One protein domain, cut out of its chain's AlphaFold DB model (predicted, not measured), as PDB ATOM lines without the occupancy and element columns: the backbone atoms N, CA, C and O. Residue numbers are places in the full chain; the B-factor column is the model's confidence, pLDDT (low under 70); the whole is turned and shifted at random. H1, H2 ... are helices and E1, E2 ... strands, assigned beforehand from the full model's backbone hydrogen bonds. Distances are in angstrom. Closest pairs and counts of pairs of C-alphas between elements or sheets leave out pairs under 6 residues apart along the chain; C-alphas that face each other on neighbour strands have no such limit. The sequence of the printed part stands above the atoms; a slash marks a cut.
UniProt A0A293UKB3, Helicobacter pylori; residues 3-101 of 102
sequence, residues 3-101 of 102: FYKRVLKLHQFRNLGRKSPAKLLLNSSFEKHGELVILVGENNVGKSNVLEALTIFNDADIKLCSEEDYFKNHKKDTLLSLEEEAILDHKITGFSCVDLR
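Overview. This is residues 3 to 101 of the 102 residues of a protein of Helicobacter pylori (UniProt A0A293UKB3). A twisted wall of four strands has helix H1 crossing one face near the end of E1 and the start of E3, while the short helix H2 sits beside edge strand E4. Between E2 and H1, residues 30 to 46 swing wide of the body as a long loop. The 99 printed residues hold E1, E2, H1, H2, E3 and E4 along the chain, of mixed class, with the antiparallel sheet in the order E2 E1 E3 E4. The whole is compact, with a radius of gyration of the C-alphas of 14.1 A and spans of 40 by 32 by 27 A.

Along the chain. E1, residues 3 to 10, begins at C-alpha 3 (227.944, 205.742, 189.984) and is 23.0 A long. E2, residues 22 to 29, bends by 51 degrees at residue 26. H1 is residues 47 to 59, 19.0 A, and H2 residues 67 to 72. E3, residues 80 to 88, and E4, residues 91 to 100, are each 26.4 A; E4 ends at C-alpha 100 (226.114, 180.916, 185.582).

Arrangement. In the hairpin E1 and E2, N 6 and O 27 are 2.9 A apart. Between E1 and E3, N 5 and O 85 are 2.9 A apart; in the hairpin E3 and E4, N 84 and O 96 are 2.8 A apart. These three N and O pairs are within hydrogen-bond range. H1 is on the sheet, making two layers, helix over sheet, at a height of 10.2 A, and runs across the strands, at 70 degrees to E1 on the local plane. Its closest C-alphas to E3 are Ala 53 and Leu 80, 7.1 A. E2, H1 H2, E3 form a split strand-helix-strand unit, E1 lying between its two strands, with a right-handed crossover. H2 and E4 come closest at the C-alphas of Glu 67 and Phe 95, 5.6 A. In H1 and H2 every O i to N i+4 pair is within hydrogen-bond range.

Size, cuts and confidence. The C-alphas farthest apart, of Asn 43 and Asp 89, are 40.6 A apart. The printed part has no cut; links E1 to E2 and E2 to H1 are long. Its mean pLDDT is 82.3, with residues 32 to 34 and 60 to 78 under 70.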
ATOM      1  N   PHE A   3     226.973 206.600 189.333       86.12
ATOM      2  CA  PHE A   3     227.944 205.742 189.984       86.12
ATOM      3  C   PHE A   3     227.782 204.321 189.464       86.12
ATOM      4  O   PHE A   3     226.687 203.758 189.520       86.12
ATOM      5  N   TYR A   4     228.867 203.738 188.973       87.50
ATOM      6  CA  TYR A   4     228.892 202.388 188.439       87.50
ATOM      7  C   TYR A   4     229.530 201.442 189.443       87.50
ATOM      8  O   TYR A   4     230.613 201.687 189.981       87.50
ATOM      9  N   LYS A   5     228.856 200.321 189.670       89.00
ATOM     10  CA  LYS A   5     229.283 199.313 190.626       89.00
ATOM     11  C   LYS A   5     229.216 197.937 189.990       89.00
ATOM     12  O   LYS A   5     228.181 197.552 189.459       89.00
ATOM     13  N   ARG A   6     230.312 197.183 190.076       88.75
ATOM     14  CA  ARG A   6     230.404 195.813 189.557       88.75
ATOM     15  C   ARG A   6     230.799 194.850 190.662       88.75
ATOM     16  O   ARG A   6     231.810 195.056 191.336       88.75
ATOM     17  N   VAL A   7     230.012 193.795 190.849       91.19
ATOM     18  CA  VAL A   7     230.189 192.824 191.934       91.19
ATOM     19  C   VAL A   7     230.173 191.407 191.385       91.19
ATOM     20  O   VAL A   7     229.212 190.986 190.749       91.19
ATOM     21  N   LEU A   8     231.214 190.644 191.702       91.88
ATOM     22  CA  LEU A   8     231.241 189.196 191.528       91.88
ATOM     23  C   LEU A   8     230.683 188.528 192.790       91.88
ATOM     24  O   LEU A   8     231.200 188.743 193.889       91.88
ATOM     25  N   LYS A   9     229.650 187.697 192.648       92.25
ATOM     26  CA  LYS A   9     229.108 186.851 193.716       92.25
ATOM     27  C   LYS A   9     229.415 185.384 193.439       92.25
ATOM     28  O   LYS A   9     229.140 184.863 192.364       92.25
ATOM     29  N   LEU A  10     229.952 184.714 194.451       92.00
ATOM     30  CA  LEU A  10     230.351 183.311 194.423       92.00
ATOM     31  C   LEU A  10     229.461 182.530 195.389       92.00
ATOM     32  O   LEU A  10     229.553 182.706 196.607       92.00
ATOM     33  N   HIS A  11     228.610 181.666 194.855       90.62
ATOM     34  CA  HIS A  11     227.655 180.855 195.600       90.62
ATOM     35  C   HIS A  11     228.170 179.416 195.635       90.62
ATOM     36  O   HIS A  11     228.186 178.740 194.617       90.62
ATOM     37  N   GLN A  12     228.644 178.953 196.796       89.69
ATOM     38  CA  GLN A  12     229.197 177.598 196.964       89.69
ATOM     39  C   GLN A  12     230.259 177.201 195.912       89.69
ATOM     40  O   GLN A  12     230.441 176.024 195.604       89.69
ATOM     41  N   PHE A  13     230.996 178.176 195.378       90.00
ATOM     42  CA  PHE A  13     231.986 177.958 194.332       90.00
ATOM     43  C   PHE A  13     233.327 177.510 194.927       90.00
ATOM     44  O   PHE A  13     234.033 178.282 195.583       90.00
ATOM     45  N   ARG A  14     233.709 176.251 194.673       89.88
ATOM     46  CA  ARG A  14     234.955 175.642 195.176       89.88
ATOM     47  C   ARG A  14     235.055 175.729 196.715       89.88
ATOM     48  O   ARG A  14     234.303 175.081 197.449       89.88
ATOM     49  N   ASN A  15     236.027 176.486 197.229       89.81
ATOM     50  CA  ASN A  15     236.217 176.750 198.657       89.81
ATOM     51  C   ASN A  15     235.573 178.076 199.115       89.81
ATOM     52  O   ASN A  15     235.565 178.350 200.314       89.81
ATOM     53  N   LEU A  16     235.027 178.876 198.198       91.56
ATOM     54  CA  LEU A  16     234.418 180.175 198.471       91.56
ATOM     55  C   LEU A  16     232.894 180.044 198.557       91.56
ATOM     56  O   LEU A  16     232.276 179.169 197.956       91.56
ATOM     57  N   GLY A  17     232.268 180.911 199.347       87.06
ATOM     58  CA  GLY A  17     230.811 181.020 199.366       87.06
ATOM     59  C   GLY A  17     230.042 179.822 199.954       87.06
ATOM     60  O   GLY A  17     228.864 179.656 199.651       87.06
ATOM     61  N   ARG A  18     230.687 178.952 200.755       86.88
ATOM     62  CA  ARG A  18     230.098 177.678 201.236       86.88
ATOM     63  C   ARG A  18     228.849 177.835 202.112       86.88
ATOM     64  O   ARG A  18     227.929 177.033 202.001       86.88
ATOM     65  N   LYS A  19     228.845 178.825 203.011       86.06
ATOM     66  CA  LYS A  19     227.721 179.098 203.934       86.06
ATOM     67  C   LYS A  19     226.807 180.207 203.422       86.06
ATOM     68  O   LYS A  19     225.594 180.125 203.555       86.06
ATOM     69  N   SER A  20     227.408 181.247 202.863       86.38
ATOM     70  CA  SER A  20     226.737 182.396 202.270       86.38
ATOM     71  C   SER A  20     227.547 182.869 201.068       86.38
ATOM     72  O   SER A  20     228.753 182.612 201.034       86.38
ATOM     73  N   PRO A  21     226.930 183.553 200.094       88.50
ATOM     74  CA  PRO A  21     227.631 183.965 198.886       88.50
ATOM     75  C   PRO A  21     228.777 184.921 199.218       88.50
ATOM     76  O   PRO A  21     228.563 185.940 199.882       88.50
ATOM     77  N   ALA A  22     229.986 184.604 198.757       92.81
ATOM     78  CA  ALA A  22     231.116 185.517 198.871       92.81
ATOM     79  C   ALA A  22     230.979 186.603 197.801       92.81
ATOM     80  O   ALA A  22     230.611 186.305 196.668       92.81
ATOM     81  N   LYS A  23     231.249 187.860 198.157       93.06
ATOM     82  CA  LYS A  23     231.105 189.004 197.252       93.06
ATOM     83  C   LYS A  23     232.449 189.693 197.083       93.06
ATOM     84  O   LYS A  23     233.098 189.998 198.080       93.06
ATOM     85  N   LEU A  24     232.827 189.963 195.842       92.00
ATOM     86  CA  LEU A  24     234.005 190.741 195.492       92.00
ATOM     87  C   LEU A  24     233.577 191.962 194.681       92.00
ATOM     88  O   LEU A  24     232.963 191.831 193.623       92.00
ATOM     89  N   LEU A  25     233.901 193.145 195.193       90.31
ATOM     90  CA  LEU A  25     233.697 194.410 194.503       90.31
ATOM     91  C   LEU A  25     234.827 194.595 193.484       90.31
ATOM     92  O   LEU A  25     235.990 194.656 193.874       90.31
ATOM     93  N   LEU A  26     234.486 194.619 192.197       88.00
ATOM     94  CA  LEU A  26     235.447 194.741 191.096       88.00
ATOM     95  C   LEU A  26     235.610 196.184 190.621       88.00
ATOM     96  O   LEU A  26     236.678 196.552 190.154       88.00
ATOM     97  N   ASN A  27     234.539 196.969 190.704       84.62
ATOM     98  CA  ASN A  27     234.538 198.385 190.365       84.62
ATOM     99  C   ASN A  27     233.489 199.101 191.219       84.62
ATOM    100  O   ASN A  27     232.437 198.525 191.530       84.62
ATOM    101  N   SER A  28     233.792 200.331 191.612       81.25
ATOM    102  CA  SER A  28     232.963 201.175 192.459       81.25
ATOM    103  C   SER A  28     233.333 202.647 192.262       81.25
ATOM    104  O   SER A  28     233.951 203.257 193.137       81.25
ATOM    105  N   SER A  29     232.965 203.220 191.118       80.06
ATOM    106  CA  SER A  29     233.461 204.527 190.678       80.06
ATOM    107  C   SER A  29     232.400 205.355 189.949       80.06
ATOM    108  O   SER A  29     231.384 204.846 189.477       80.06
ATOM    109  N   PHE A  30     232.630 206.667 189.855       73.62
ATOM    110  CA  PHE A  30     231.776 207.587 189.090       73.62
ATOM    111  C   PHE A  30     232.143 207.662 187.596       73.62
ATOM    112  O   PHE A  30     231.433 208.288 186.812       73.62
ATOM    113  N   GLU A  31     233.242 207.024 187.187       70.12
ATOM    114  CA  GLU A  31     233.752 207.011 185.815       70.12
ATOM    115  C   GLU A  31     234.149 205.582 185.433       70.12
ATOM    116  O   GLU A  31     234.743 204.870 186.233       70.12
ATOM    117  N   LYS A  32     233.865 205.142 184.200       64.56
ATOM    118  CA  LYS A  32     234.203 203.786 183.718       64.56
ATOM    119  C   LYS A  32     235.700 203.636 183.394       64.56
ATOM    120  O   LYS A  32     236.063 203.240 182.288       64.56
ATOM    121  N   HIS A  33     236.578 203.989 184.325       64.00
ATOM    122  CA  HIS A  33     238.014 203.779 184.189       64.00
ATOM    123  C   HIS A  33     238.415 202.377 184.666       64.00
ATOM    124  O   HIS A  33     237.746 201.763 185.497       64.00
ATOM    125  N   GLY A  34     239.495 201.843 184.090       64.44
ATOM    126  CA  GLY A  34     240.079 200.578 184.528       64.44
ATOM    127  C   GLY A  34     240.821 200.778 185.845       64.44
ATOM    128  O   GLY A  34     241.877 201.407 185.861       64.44
ATOM    129  N   GLU A  35     240.268 200.264 186.941       74.31
ATOM    130  CA  GLU A  35     240.902 200.294 188.262       74.31
ATOM    131  C   GLU A  35     241.818 199.076 188.467       74.31
ATOM    132  O   GLU A  35     241.579 197.988 187.937       74.31
ATOM    133  N   LEU A  36     242.881 199.248 189.258       83.25
ATOM    134  CA  LEU A  36     243.757 198.147 189.648       83.25
ATOM    135  C   LEU A  36     243.138 197.380 190.822       83.25
ATOM    136  O   LEU A  36     243.088 197.882 191.943       83.25
ATOM    137  N   VAL A  37     242.747 196.130 190.580       84.75
ATOM    138  CA  VAL A  37     242.304 195.205 191.630       84.75
ATOM    139  C   VAL A  37     243.442 194.250 191.977       84.75
ATOM    140  O   VAL A  37     243.951 193.537 191.114       84.75
ATOM    141  N   ILE A  38     243.835 194.207 193.253       89.94
ATOM    142  CA  ILE A  38     244.874 193.299 193.757       89.94
ATOM    143  C   ILE A  38     244.238 192.284 194.712       89.94
ATOM    144  O   ILE A  38     243.613 192.656 195.702       89.94
ATOM    145  N   LEU A  39     244.433 190.990 194.444       92.25
ATOM    146  CA  LEU A  39     244.003 189.900 195.325       92.25
ATOM    147  C   LEU A  39     245.166 189.454 196.219       92.25
ATOM    148  O   LEU A  39     246.089 188.780 195.761       92.25
ATOM    149  N   VAL A  40     245.108 189.791 197.510       94.62
ATOM    150  CA  VAL A  40     246.133 189.437 198.509       94.62
ATOM    151  C   VAL A  40     245.522 188.582 199.615       94.62
ATOM    152  O   VAL A  40     244.352 188.718 199.959       94.62
ATOM    153  N   GLY A  41     246.314 187.666 200.162       94.50
ATOM    154  CA  GLY A  41     245.913 186.770 201.242       94.50
ATOM    155  C   GLY A  41     246.862 185.583 201.344       94.50
ATOM    156  O   GLY A  41     247.695 185.374 200.455       94.50
ATOM    157  N   GLU A  42     246.720 184.781 202.394       96.25
ATOM    158  CA  GLU A  42     247.514 183.565 202.594       96.25
ATOM    159  C   GLU A  42     247.360 182.571 201.432       96.25
ATOM    160  O   GLU A  42     246.450 182.666 200.596       96.25
ATOM    161  N   ASN A  43     248.276 181.611 201.329       94.50
ATOM    162  CA  ASN A  43     248.151 180.576 200.311       94.50
ATOM    163  C   ASN A  43     246.879 179.733 200.538       94.50
ATOM    164  O   ASN A  43     246.427 179.573 201.665       94.50
ATOM    165  N   ASN A  44     246.291 179.201 199.464       90.75
ATOM    166  CA  ASN A  44     245.116 178.314 199.501       90.75
ATOM    167  C   ASN A  44     243.802 178.907 200.054       90.75
ATOM    168  O   ASN A  44     242.806 178.193 200.151       90.75
ATOM    169  N   VAL A  45     243.729 180.216 200.321       92.56
ATOM    170  CA  VAL A  45     242.472 180.877 200.744       92.56
ATOM    171  C   VAL A  45     241.453 181.062 199.612       92.56
ATOM    172  O   VAL A  45     240.329 181.486 199.855       92.56
ATOM    173  N   GLY A  46     241.805 180.712 198.369       92.81
ATOM    174  CA  GLY A  46     240.906 180.784 197.209       92.81
ATOM    175  C   GLY A  46     241.191 181.918 196.222       92.81
ATOM    176  O   GLY A  46     240.372 182.152 195.344       92.81
ATOM    177  N   LYS A  47     242.348 182.596 196.306       95.62
ATOM    178  CA  LYS A  47     242.732 183.659 195.349       95.62
ATOM    179  C   LYS A  47     242.656 183.198 193.887       95.62
ATOM    180  O   LYS A  47     242.035 183.862 193.069       95.62
ATOM    181  N   SER A  48     243.217 182.029 193.572       95.44
ATOM    182  CA  SER A  48     243.150 181.461 192.219       95.44
ATOM    183  C   SER A  48     241.727 181.080 191.807       95.44
ATOM    184  O   SER A  48     241.388 181.210 190.641       95.44
ATOM    185  N   ASN A  49     240.870 180.691 192.755       94.00
ATOM    186  CA  ASN A  49     239.472 180.359 192.467       94.00
ATOM    187  C   ASN A  49     238.661 181.618 192.118       94.00
ATOM    188  O   ASN A  49     237.780 181.559 191.271       94.00
ATOM    189  N   VAL A  50     238.978 182.773 192.714       93.75
ATOM    190  CA  VAL A  50     238.406 184.060 192.277       93.75
ATOM    191  C   VAL A  50     238.780 184.353 190.820       93.75
ATOM    192  O   VAL A  50     237.916 184.738 190.036       93.75
ATOM    193  N   LEU A  51     240.046 184.149 190.442       93.44
ATOM    194  CA  LEU A  51     240.504 184.355 189.062       93.44
ATOM    195  C   LEU A  51     239.878 183.349 188.083       93.44
ATOM    196  O   LEU A  51     239.501 183.729 186.977       93.44
ATOM    197  N   GLU A  52     239.713 182.090 188.495       92.12
ATOM    198  CA  GLU A  52     239.009 181.060 187.720       92.12
ATOM    199  C   GLU A  52     237.557 181.483 187.451       92.12
ATOM    200  O   GLU A  52     237.119 181.470 186.304       92.12
ATOM    201  N   ALA A  53     236.840 181.954 188.478       91.06
ATOM    202  CA  ALA A  53     235.479 182.466 188.329       91.06
ATOM    203  C   ALA A  53     235.393 183.626 187.324       91.06
ATOM    204  O   ALA A  53     234.494 183.642 186.488       91.06
ATOM    205  N   LEU A  54     236.334 184.576 187.373       90.00
ATOM    206  CA  LEU A  54     236.397 185.688 186.417       90.00
ATOM    207  C   LEU A  54     236.678 185.219 184.985       90.00
ATOM    208  O   LEU A  54     236.085 185.746 184.048       90.00
ATOM    209  N   THR A  55     237.552 184.224 184.825       89.06
ATOM    210  CA  THR A  55     237.896 183.655 183.512       89.06
ATOM    211  C   THR A  55     236.675 182.999 182.868       89.06
ATOM    212  O   THR A  55     236.401 183.225 181.695       89.06
ATOM    213  N   ILE A  56     235.869 182.279 183.654       87.88
ATOM    214  CA  ILE A  56     234.649 181.630 183.159       87.88
ATOM    215  C   ILE A  56     233.653 182.644 182.570       87.88
ATOM    216  O   ILE A  56     233.046 182.369 181.538       87.88
ATOM    217  N   PHE A  57     233.503 183.826 183.176       83.19
ATOM    218  CA  PHE A  57     232.652 184.886 182.614       83.19
ATOM    219  C   PHE A  57     233.189 185.477 181.310       83.19
ATOM    220  O   PHE A  57     232.404 186.004 180.531       83.19
ATOM    221  N   ASN A  58     234.504 185.438 181.094       81.19
ATOM    222  CA  ASN A  58     235.119 185.943 179.871       81.19
ATOM    223  C   ASN A  58     234.994 184.947 178.708       81.19
ATOM    224  O   ASN A  58     234.855 185.364 177.563       81.19
ATOM    225  N   ASP A  59     235.049 183.649 179.005       78.00
ATOM    226  CA  ASP A  59     235.051 182.591 177.987       78.00
ATOM    227  C   ASP A  59     233.647 182.168 177.554       78.00
ATOM    228  O   ASP A  59     233.446 181.680 176.440       78.00
ATOM    229  N   ALA A  60     232.663 182.316 178.435       67.94
ATOM    230  CA  ALA A  60     231.294 181.999 178.098       67.94
ATOM    231  C   ALA A  60     230.681 183.141 177.265       67.94
ATOM    232  O   ALA A  60     230.721 184.313 177.638       67.94
ATOM    233  N   ASP A  61     230.086 182.780 176.128       62.59
ATOM    234  CA  ASP A  61     229.342 183.682 175.244       62.59
ATOM    235  C   ASP A  61     227.990 184.031 175.891       62.59
ATOM    236  O   ASP A  61     226.944 183.451 175.580       62.59
ATOM    237  N   ILE A  62     228.025 184.882 176.922       63.25
ATOM    238  CA  ILE A  62     226.877 185.087 177.804       63.25
ATOM    239  C   ILE A  62     226.079 186.323 177.401       63.25
ATOM    240  O   ILE A  62     226.570 187.452 177.404       63.25
ATOM    241  N   LYS A  63     224.787 186.110 177.133       59.69
ATOM    242  CA  LYS A  63     223.804 187.188 177.019       59.69
ATOM    243  C   LYS A  63     223.525 187.786 178.399       59.69
ATOM    244  O   LYS A  63     223.161 187.066 179.324       59.69
ATOM    245  N   LEU A  64     223.671 189.105 178.505       61.03
ATOM    246  CA  LEU A  64     223.300 189.887 179.687       61.03
ATOM    247  C   LEU A  64     221.806 189.692 180.002       61.03
ATOM    248  O   LEU A  64     220.969 189.843 179.108       61.03
ATOM    249  N   CYS A  65     221.468 189.381 181.256       63.22
ATOM    250  CA  CYS A  65     220.081 189.327 181.716       63.22
ATOM    251  C   CYS A  65     219.607 190.729 182.115       63.22
ATOM    252  O   CYS A  65     220.342 191.488 182.756       63.22
ATOM    253  N   SER A  66     218.363 191.055 181.757       66.12
ATOM    254  CA  SER A  66     217.705 192.285 182.194       66.12
ATOM    255  C   SER A  66     217.234 192.177 183.651       66.12
ATOM    256  O   SER A  66     217.057 191.080 184.187       66.12
ATOM    257  N   GLU A  67     216.998 193.322 184.290       67.31
ATOM    258  CA  GLU A  67     216.463 193.399 185.653       67.31
ATOM    259  C   GLU A  67     215.143 192.624 185.816       67.31
ATOM    260  O   GLU A  67     214.957 191.892 186.789       67.31
ATOM    261  N   GLU A  68     214.254 192.701 184.821       64.88
ATOM    262  CA  GLU A  68     212.981 191.979 184.838       64.88
ATOM    263  C   GLU A  68     213.150 190.457 184.834       64.88
ATOM    264  O   GLU A  68     212.383 189.751 185.494       64.88
ATOM    265  N   ASP A  69     214.136 189.941 184.103       63.47
ATOM    266  CA  ASP A  69     214.399 188.501 184.008       63.47
ATOM    267  C   ASP A  69     215.082 187.970 185.271       63.47
ATOM    268  O   ASP A  69     214.812 186.845 185.707       63.47
ATOM    269  N   TYR A  70     215.919 188.800 185.901       64.69
ATOM    270  CA  TYR A  70     216.616 188.469 187.142       64.69
ATOM    271  C   TYR A  70     215.642 188.239 188.306       64.69
ATOM    272  O   TYR A  70     215.745 187.240 189.019       64.69
ATOM    273  N   PHE A  71     214.645 189.115 188.478       65.06
ATOM    274  CA  PHE A  71     213.685 188.996 189.583       65.06
ATOM    275  C   PHE A  71     212.566 187.969 189.340       65.06
ATOM    276  O   PHE A  71     211.963 187.491 190.302       65.06
ATOM    277  N   LYS A  72     212.290 187.588 188.085       61.41
ATOM    278  CA  LYS A  72     211.289 186.554 187.750       61.41
ATOM    279  C   LYS A  72     211.804 185.129 188.005       61.41
ATOM    280  O   LYS A  72     211.020 184.252 188.371       61.41
ATOM    281  N   ASN A  73     213.112 184.887 187.876       57.22
ATOM    282  CA  ASN A  73     213.718 183.565 188.061       57.22
ATOM    283  C   ASN A  73     214.164 183.319 189.514       57.22
ATOM    284  O   ASN A  73     215.342 183.330 189.861       57.22
ATOM    285  N   HIS A  74     213.199 183.001 190.377       51.28
ATOM    286  CA  HIS A  74     213.416 182.560 191.761       51.28
ATOM    287  C   HIS A  74     214.019 181.137 191.879       51.28
ATOM    288  O   HIS A  74     213.483 180.274 192.574       51.28
ATOM    289  N   LYS A  75     215.173 180.874 191.259       52.56
ATOM    290  CA  LYS A  75     216.028 179.732 191.626       52.56
ATOM    291  C   LYS A  75     217.476 180.182 191.770       52.56
ATOM    292  O   LYS A  75     218.227 180.233 190.805       52.56
ATOM    293  N   LYS A  76     217.863 180.452 193.022       59.09
ATOM    294  CA  LYS A  76     219.234 180.738 193.484       59.09
ATOM    295  C   LYS A  76     220.148 179.497 193.438       59.09
ATOM    296  O   LYS A  76     220.925 179.273 194.358       59.09
ATOM    297  N   ASP A  77     220.034 178.680 192.393       64.50
ATOM    298  CA  ASP A  77     220.912 177.523 192.154       64.50
ATOM    299  C   ASP A  77     222.101 177.913 191.254       64.50
ATOM    300  O   ASP A  77     222.682 177.072 190.563       64.50
ATOM    301  N   THR A  78     222.419 179.205 191.183       69.38
ATOM    302  CA  THR A  78     223.534 179.742 190.403       69.38
ATOM    303  C   THR A  78     224.803 179.636 191.235       69.38
ATOM    304  O   THR A  78     224.778 179.883 192.437       69.38
ATOM    305  N   LEU A  79     225.908 179.218 190.615       81.94
ATOM    306  CA  LEU A  79     227.207 179.091 191.289       81.94
ATOM    307  C   LEU A  79     227.992 180.402 191.229       81.94
ATOM    308  O   LEU A  79     228.706 180.752 192.171       81.94
ATOM    309  N   LEU A  80     227.849 181.140 190.130       88.25
ATOM    310  CA  LEU A  80     228.515 182.413 189.893       88.25
ATOM    311  C   LEU A  80     227.493 183.440 189.414       88.25
ATOM    312  O   LEU A  80     226.679 183.132 188.547       88.25
ATOM    313  N   SER A  81     227.585 184.661 189.935       88.62
ATOM    314  CA  SER A  81     226.809 185.806 189.452       88.62
ATOM    315  C   SER A  81     227.724 187.008 189.279       88.62
ATOM    316  O   SER A  81     228.542 187.294 190.156       88.62
ATOM    317  N   LEU A  82     227.582 187.730 188.178       88.75
ATOM    318  CA  LEU A  82     228.269 188.989 187.935       88.75
ATOM    319  C   LEU A  82     227.221 190.078 187.745       88.75
ATOM    320  O   LEU A  82     226.454 190.037 186.791       88.75
ATOM    321  N   GLU A  83     227.195 191.034 188.662       88.88
ATOM    322  CA  GLU A  83     226.184 192.089 188.704       88.88
ATOM    323  C   GLU A  83     226.813 193.443 188.402       88.88
ATOM    324  O   GLU A  83     227.873 193.778 188.944       88.88
ATOM    325  N   GLU A  84     226.138 194.225 187.568       88.12
ATOM    326  CA  GLU A  84     226.473 195.610 187.259       88.12
ATOM    327  C   GLU A  84     225.281 196.506 187.604       88.12
ATOM    328  O   GLU A  84     224.168 196.306 187.120       88.12
ATOM    329  N   GLU A  85     225.531 197.503 188.447       89.00
ATOM    330  CA  GLU A  85     224.559 198.481 188.924       89.00
ATOM    331  C   GLU A  85     225.004 199.881 188.477       89.00
ATOM    332  O   GLU A  85     226.162 200.266 188.664       89.00
ATOM    333  N   ALA A  86     224.074 200.657 187.924       88.12
ATOM    334  CA  ALA A  86     224.192 202.098 187.749       88.12
ATOM    335  C   ALA A  86     223.304 202.785 188.794       88.12
ATOM    336  O   ALA A  86     222.121 202.463 188.922       88.12
ATOM    337  N   ILE A  87     223.885 203.695 189.572       87.31
ATOM    338  CA  ILE A  87     223.235 204.356 190.705       87.31
ATOM    339  C   ILE A  87     223.282 205.869 190.491       87.31
ATOM    340  O   ILE A  87     224.355 206.447 190.329       87.31
ATOM    341  N   LEU A  88     222.127 206.524 190.551       89.56
ATOM    342  CA  LEU A  88     221.987 207.979 190.505       89.56
ATOM    343  C   LEU A  88     221.131 208.430 191.692       89.56
ATOM    344  O   LEU A  88     220.053 207.889 191.916       89.56
ATOM    345  N   ASP A  89     221.616 209.397 192.474       86.31
ATOM    346  CA  ASP A  89     220.903 209.966 193.632       86.31
ATOM    347  C   ASP A  89     220.329 208.903 194.593       86.31
ATOM    348  O   ASP A  89     219.171 208.955 195.011       86.31
ATOM    349  N   HIS A  90     221.152 207.901 194.930       83.19
ATOM    350  CA  HIS A  90     220.801 206.750 195.781       83.19
ATOM    351  C   HIS A  90     219.712 205.817 195.224       83.19
ATOM    352  O   HIS A  90     219.200 204.967 195.955       83.19
ATOM    353  N   LYS A  91     219.376 205.930 193.938       87.56
ATOM    354  CA  LYS A  91     218.458 205.029 193.238       87.56
ATOM    355  C   LYS A  91     219.206 204.253 192.165       87.56
ATOM    356  O   LYS A  91     220.035 204.817 191.458       87.56
ATOM    357  N   ILE A  92     218.906 202.963 192.045       85.50
ATOM    358  CA  ILE A  92     219.394 202.147 190.931       85.50
ATOM    359  C   ILE A  92     218.642 202.609 189.679       85.50
ATOM    360  O   ILE A  92     217.412 202.611 189.662       85.50
ATOM    361  N   THR A  93     219.378 203.062 188.670       88.19
ATOM    362  CA  THR A  93     218.845 203.498 187.369       88.19
ATOM    363  C   THR A  93     219.119 202.490 186.262       88.19
ATOM    364  O   THR A  93     218.490 202.554 185.209       88.19
ATOM    365  N   GLY A  94     220.028 201.546 186.498       86.56
ATOM    366  CA  GLY A  94     220.291 200.432 185.603       86.56
ATOM    367  C   GLY A  94     220.832 199.241 186.372       86.56
ATOM    368  O   GLY A  94     221.645 199.393 187.284       86.56
ATOM    369  N   PHE A  95     220.385 198.055 185.988       87.31
ATOM    370  CA  PHE A  95     220.863 196.798 186.532       87.31
ATOM    371  C   PHE A  95     221.029 195.790 185.402       87.31
ATOM    372  O   PHE A  95     220.155 195.643 184.544       87.31
ATOM    373  N   SER A  96     222.148 195.078 185.415       84.69
ATOM    374  CA  SER A  96     222.326 193.878 184.611       84.69
ATOM    375  C   SER A  96     223.022 192.811 185.435       84.69
ATOM    376  O   SER A  96     223.841 193.106 186.310       84.69
ATOM    377  N   CYS A  97     222.675 191.560 185.170       84.50
ATOM    378  CA  CYS A  97     223.307 190.425 185.815       84.50
ATOM    379  C   CYS A  97     223.638 189.365 184.784       84.50
ATOM    380  O   CYS A  97     222.945 189.194 183.778       84.50
ATOM    381  N   VAL A  98     224.688 188.619 185.077       84.62
ATOM    382  CA  VAL A  98     224.999 187.374 184.414       84.62
ATOM    383  C   VAL A  98     225.104 186.281 185.456       84.62
ATOM    384  O   VAL A  98     225.974 186.325 186.321       84.62
ATOM    385  N   ASP A  99     224.232 185.290 185.344       84.94
ATOM    386  CA  ASP A  99     224.191 184.140 186.230       84.94
ATOM    387  C   ASP A  99     224.655 182.886 185.499       84.94
ATOM    388  O   ASP A  99     224.158 182.553 184.424       84.94
ATOM    389  N   LEU A 100     225.590 182.163 186.111       80.19
ATOM    390  CA  LEU A 100     226.114 180.916 185.582       80.19
ATOM    391  C   LEU A 100     225.883 179.769 186.549       80.19
ATOM    392  O   LEU A 100     226.128 179.845 187.761       80.19
ATOM    393  N   ARG A 101     225.462 178.660 185.957       79.00
ATOM    394  CA  ARG A 101     225.448 177.347 186.580       79.00
ATOM    395  C   ARG A 101     226.434 176.474 185.816       79.00
ATOM    396  O   ARG A 101     226.366 176.413 184.592       79.00
TER     397      ARG A 101